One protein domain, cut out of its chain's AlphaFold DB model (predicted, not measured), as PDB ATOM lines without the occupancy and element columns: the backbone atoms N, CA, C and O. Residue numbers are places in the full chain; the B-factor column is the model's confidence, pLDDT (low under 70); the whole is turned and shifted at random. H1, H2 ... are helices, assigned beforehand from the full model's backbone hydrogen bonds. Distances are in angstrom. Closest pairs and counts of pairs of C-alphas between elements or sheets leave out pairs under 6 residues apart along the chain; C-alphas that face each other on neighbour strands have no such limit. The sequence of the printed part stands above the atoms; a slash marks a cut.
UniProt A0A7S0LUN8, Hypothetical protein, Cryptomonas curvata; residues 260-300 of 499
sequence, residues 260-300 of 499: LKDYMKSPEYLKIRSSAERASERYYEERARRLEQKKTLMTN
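AT A GLANCE: This is residues 260 to 300 of the 499 residues of the protein "Hypothetical protein" of Cryptomonas curvata (UniProt A0A7S0LUN8). One long, unbent helix, H2, makes nearly the whole of this rod, and a single short helical turn, H1, sits off its first end after a small loop. From residue 274 to residue 300, H2 stands free. The printed part has 41 residues with two named helices, H1 then H2, and no named strand; the class is all helix. It is extended, with a radius of gyration of the C-alphas of 17.2 A and spans of 55 by 12 by 6 A.

HOW THE PARTS SIT: H2, residues 267 to 300, and H1, residues 260 to 263, are close but not clearly touching; their closest C-alphas, those of Tyr 263 and Tyr 269, are 6.6 A apart. A tight link of 3 residues joins them. In H2 every O i to N i+4 pair is within hydrogen-bond range; H1 is too short for such a pair, and its one O i to N i+3 pair is within range.

IN THESE COORDINATES: H2 is 49.5 A long, from C-alpha 267 at (-20.100, -10.488, 108.304) to C-alpha 300 at (-58.231, 20.865, 112.392). H1 begins at C-alpha 260, (-21.009, -14.404, 95.791), and measures 4.8 A.

THE WHOLE: The C-alphas farthest apart, those of Asp 262 and Asn 300, are 55.1 A apart. The printed part has no cut. Mean pLDDT of the printed part is 76.0; residues 260, 272, 276, 279 to 280 and 300 are under 70.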
ATOM      1  N   LEU A 260     -19.933 -15.279  95.349       59.56
ATOM      2  CA  LEU A 260     -21.009 -14.404  95.791       59.56
ATOM      3  C   LEU A 260     -21.851 -15.063  96.898       59.56
ATOM      4  O   LEU A 260     -22.330 -14.369  97.798       59.56
ATOM      5  N   LYS A 261     -21.979 -16.400  96.892       73.50
ATOM      6  CA  LYS A 261     -22.675 -17.162  97.943       73.50
ATOM      7  C   LYS A 261     -21.944 -17.076  99.284       73.50
ATOM      8  O   LYS A 261     -22.600 -17.084 100.330       73.50
ATOM      9  N   ASP A 262     -20.622 -16.930  99.267       73.81
ATOM     10  CA  ASP A 262     -19.803 -16.735 100.463       73.81
ATOM     11  C   ASP A 262     -19.754 -15.263 100.885       73.81
ATOM     12  O   ASP A 262     -19.847 -14.961 102.078       73.81
ATOM     13  N   TYR A 263     -19.733 -14.322  99.933       75.38
ATOM     14  CA  TYR A 263     -19.851 -12.893 100.236       75.38
ATOM     15  C   TYR A 263     -21.189 -12.558 100.905       75.38
ATOM     16  O   TYR A 263     -21.211 -11.830 101.897       75.38
ATOM     17  N   MET A 264     -22.296 -13.149 100.446       73.25
ATOM     18  CA  MET A 264     -23.613 -12.968 101.070       73.25
ATOM     19  C   MET A 264     -23.702 -13.544 102.495       73.25
ATOM     20  O   MET A 264     -24.569 -13.136 103.270       73.25
ATOM     21  N   LYS A 265     -22.802 -14.464 102.866       83.19
ATOM     22  CA  LYS A 265     -22.653 -14.982 104.237       83.19
ATOM     23  C   LYS A 265     -21.601 -14.220 105.046       83.19
ATOM     24  O   LYS A 265     -21.469 -14.458 106.247       83.19
ATOM     25  N   SER A 266     -20.856 -13.312 104.415       79.19
ATOM     26  CA  SER A 266     -19.800 -12.562 105.081       79.19
ATOM     27  C   SER A 266     -20.381 -11.614 106.142       79.19
ATOM     28  O   SER A 266     -21.454 -11.023 105.963       79.19
ATOM     29  N   PRO A 267     -19.667 -11.410 107.260       76.69
ATOM     30  CA  PRO A 267     -20.100 -10.488 108.304       76.69
ATOM     31  C   PRO A 267     -20.185  -9.034 107.815       76.69
ATOM     32  O   PRO A 267     -20.917  -8.241 108.400       76.69
ATOM     33  N   GLU A 268     -19.463  -8.664 106.756       74.12
ATOM     34  CA  GLU A 268     -19.514  -7.326 106.160       74.12
ATOM     35  C   GLU A 268     -20.815  -7.102 105.387       74.12
ATOM     36  O   GLU A 268     -21.509  -6.114 105.636       74.12
ATOM     37  N   TYR A 269     -21.216  -8.059 104.546       78.62
ATOM     38  CA  TYR A 269     -22.498  -8.001 103.846       78.62
ATOM     39  C   TYR A 269     -23.686  -7.995 104.820       78.62
ATOM     40  O   TYR A 269     -24.599  -7.178 104.690       78.62
ATOM     41  N   LEU A 270     -23.646  -8.834 105.864       71.94
ATOM     42  CA  LEU A 270     -24.686  -8.868 106.902       71.94
ATOM     43  C   LEU A 270     -24.769  -7.554 107.704       71.94
ATOM     44  O   LEU A 270     -25.864  -7.112 108.071       71.94
ATOM     45  N   LYS A 271     -23.637  -6.880 107.949       77.50
ATOM     46  CA  LYS A 271     -23.614  -5.538 108.561       77.50
ATOM     47  C   LYS A 271     -24.249  -4.489 107.649       77.50
ATOM     48  O   LYS A 271     -25.053  -3.689 108.123       77.50
ATOM     49  N   ILE A 272     -23.929  -4.503 106.356       69.00
ATOM     50  CA  ILE A 272     -24.509  -3.569 105.382       69.00
ATOM     51  C   ILE A 272     -26.021  -3.789 105.287       69.00
ATOM     52  O   ILE A 272     -26.784  -2.836 105.456       69.00
ATOM     53  N   ARG A 273     -26.467  -5.041 105.133       71.69
ATOM     54  CA  ARG A 273     -27.889  -5.395 105.060       71.69
ATOM     55  C   ARG A 273     -28.661  -4.963 106.309       71.69
ATOM     56  O   ARG A 273     -29.651  -4.252 106.184       71.69
ATOM     57  N   SER A 274     -28.174  -5.294 107.506       76.25
ATOM     58  CA  SER A 274     -28.837  -4.887 108.757       76.25
ATOM     59  C   SER A 274     -28.867  -3.365 108.962       76.25
ATOM     60  O   SER A 274     -29.825  -2.832 109.523       76.25
ATOM     61  N   SER A 275     -27.852  -2.635 108.488       71.56
ATOM     62  CA  SER A 275     -27.848  -1.166 108.528       71.56
ATOM     63  C   SER A 275     -28.849  -0.543 107.547       71.56
ATOM     64  O   SER A 275     -29.525   0.426 107.898       71.56
ATOM     65  N   ALA A 276     -28.994  -1.130 106.356       69.44
ATOM     66  CA  ALA A 276     -29.950  -0.703 105.341       69.44
ATOM     67  C   ALA A 276     -31.396  -1.008 105.763       69.44
ATOM     68  O   ALA A 276     -32.261  -0.146 105.620       69.44
ATOM     69  N   GLU A 277     -31.642  -2.177 106.361       80.19
ATOM     70  CA  GLU A 277     -32.944  -2.554 106.922       80.19
ATOM     71  C   GLU A 277     -33.387  -1.537 107.986       80.19
ATOM     72  O   GLU A 277     -34.448  -0.930 107.839       80.19
ATOM     73  N   ARG A 278     -32.525  -1.207 108.961       76.38
ATOM     74  CA  ARG A 278     -32.827  -0.176 109.979       76.38
ATOM     75  C   ARG A 278     -33.054   1.219 109.392       76.38
ATOM     76  O   ARG A 278     -33.900   1.969 109.877       76.38
ATOM     77  N   ALA A 279     -32.285   1.606 108.374       64.38
ATOM     78  CA  ALA A 279     -32.455   2.903 107.719       64.38
ATOM     79  C   ALA A 279     -33.789   2.981 106.958       64.38
ATOM     80  O   ALA A 279     -34.462   4.013 106.990       64.38
ATOM     81  N   SER A 280     -34.182   1.881 106.310       62.91
ATOM     82  CA  SER A 280     -35.453   1.779 105.596       62.91
ATOM     83  C   SER A 280     -36.650   1.801 106.550       62.91
ATOM     84  O   SER A 280     -37.595   2.553 106.316       62.91
ATOM     85  N   GLU A 281     -36.573   1.084 107.674       79.38
ATOM     86  CA  GLU A 281     -37.596   1.066 108.724       79.38
ATOM     87  C   GLU A 281     -37.840   2.478 109.271       79.38
ATOM     88  O   GLU A 281     -38.967   2.975 109.241       79.38
ATOM     89  N   ARG A 282     -36.765   3.202 109.608       77.00
ATOM     90  CA  ARG A 282     -36.847   4.600 110.057       77.00
ATOM     91  C   ARG A 282     -37.512   5.517 109.024       77.00
ATOM     92  O   ARG A 282     -38.284   6.399 109.398       77.00
ATOM     93  N   TYR A 283     -37.216   5.336 107.737       79.69
ATOM     94  CA  TYR A 283     -37.815   6.139 106.667       79.69
ATOM     95  C   TYR A 283     -39.328   5.901 106.544       79.69
ATOM     96  O   TYR A 283     -40.099   6.859 106.419       79.69
ATOM     97  N   TYR A 284     -39.769   4.642 106.602       81.75
ATOM     98  CA  TYR A 284     -41.192   4.303 106.535       81.75
ATOM     99  C   TYR A 284     -41.955   4.754 107.786       81.75
ATOM    100  O   TYR A 284     -43.045   5.316 107.652       81.75
ATOM    101  N   GLU A 285     -41.367   4.621 108.977       84.00
ATOM    102  CA  GLU A 285     -41.932   5.155 110.222       84.00
ATOM    103  C   GLU A 285     -42.083   6.682 110.186       84.00
ATOM    104  O   GLU A 285     -43.125   7.227 110.559       84.00
ATOM    105  N   GLU A 286     -41.069   7.403 109.698       83.19
ATOM    106  CA  GLU A 286     -41.124   8.862 109.589       83.19
ATOM    107  C   GLU A 286     -42.192   9.312 108.581       83.19
ATOM    108  O   GLU A 286     -42.929  10.274 108.823       83.19
ATOM    109  N   ARG A 287     -42.341   8.581 107.471       78.94
ATOM    110  CA  ARG A 287     -43.399   8.831 106.486       78.94
ATOM    111  C   ARG A 287     -44.791   8.580 107.071       78.94
ATOM    112  O   ARG A 287     -45.686   9.385 106.816       78.94
ATOM    113  N   ALA A 288     -44.968   7.527 107.869       84.44
ATOM    114  CA  ALA A 288     -46.224   7.249 108.562       84.44
ATOM    115  C   ALA A 288     -46.589   8.380 109.540       84.44
ATOM    116  O   ALA A 288     -47.699   8.910 109.471       84.44
ATOM    117  N   ARG A 289     -45.628   8.852 110.350       85.06
ATOM    118  CA  ARG A 289     -45.834   9.991 111.266       85.06
ATOM    119  C   ARG A 289     -46.204  11.280 110.535       85.06
ATOM    120  O   ARG A 289     -47.097  12.003 110.970       85.06
ATOM    121  N   ARG A 290     -45.557  11.577 109.401       79.81
ATOM    122  CA  ARG A 290     -45.891  12.761 108.587       79.81
ATOM    123  C   ARG A 290     -47.288  12.670 107.978       79.81
ATOM    124  O   ARG A 290     -47.977  13.682 107.888       79.81
ATOM    125  N   LEU A 291     -47.714  11.481 107.553       84.38
ATOM    126  CA  LEU A 291     -49.070  11.268 107.040       84.38
ATOM    127  C   LEU A 291     -50.120  11.437 108.141       84.38
ATOM    128  O   LEU A 291     -51.147  12.070 107.901       84.38
ATOM    129  N   GLU A 292     -49.837  10.953 109.348       81.31
ATOM    130  CA  GLU A 292     -50.698  11.143 110.514       81.31
ATOM    131  C   GLU A 292     -50.809  12.626 110.905       81.31
ATOM    132  O   GLU A 292     -51.917  13.143 111.026       81.31
ATOM    133  N   GLN A 293     -49.689  13.356 110.964       79.69
ATOM    134  CA  GLN A 293     -49.674  14.809 111.194       79.69
ATOM    135  C   GLN A 293     -50.410  15.594 110.101       79.69
ATOM    136  O   GLN A 293     -51.120  16.561 110.371       79.69
ATOM    137  N   LYS A 294     -50.266  15.187 108.837       83.62
ATOM    138  CA  LYS A 294     -50.992  15.823 107.733       83.62
ATOM    139  C   LYS A 294     -52.499  15.596 107.869       83.62
ATOM    140  O   LYS A 294     -53.273  16.515 107.612       83.62
ATOM    141  N   LYS A 295     -52.915  14.400 108.296       81.12
ATOM    142  CA  LYS A 295     -54.325  14.071 108.537       81.12
ATOM    143  C   LYS A 295     -54.901  14.898 109.689       81.12
ATOM    144  O   LYS A 295     -55.982  15.453 109.521       81.12
ATOM    145  N   THR A 296     -54.172  15.050 110.796       73.56
ATOM    146  CA  THR A 296     -54.621  15.868 111.939       73.56
ATOM    147  C   THR A 296     -54.726  17.355 111.592       73.56
ATOM    148  O   THR A 296     -55.671  18.026 112.008       73.56
ATOM    149  N   LEU A 297     -53.813  17.880 110.767       72.75
ATOM    150  CA  LEU A 297     -53.893  19.256 110.272       72.75
ATOM    151  C   LEU A 297     -55.103  19.479 109.355       72.75
ATOM    152  O   LEU A 297     -55.748  20.519 109.457       72.75
ATOM    153  N   MET A 298     -55.454  18.509 108.500       74.81
ATOM    154  CA  MET A 298     -56.662  18.606 107.671       74.81
ATOM    155  C   MET A 298     -57.945  18.568 108.503       74.81
ATOM    156  O   MET A 298     -58.863  19.338 108.232       74.81
ATOM    157  N   THR A 299     -58.013  17.727 109.540       72.25
ATOM    158  CA  THR A 299     -59.181  17.691 110.434       72.25
ATOM    159  C   THR A 299     -59.314  18.966 111.266       72.25
ATOM    160  O   THR A 299     -60.428  19.439 111.463       72.25
ATOM    161  N   ASN A 300     -58.202  19.585 111.677       60.69
ATOM    162  CA  ASN A 300     -58.231  20.865 112.392       60.69
ATOM    163  C   ASN A 300     -58.564  22.050 111.467       60.69
ATOM    164  O   ASN A 300     -59.195  23.008 111.901       60.69
TER     165      ASN A 300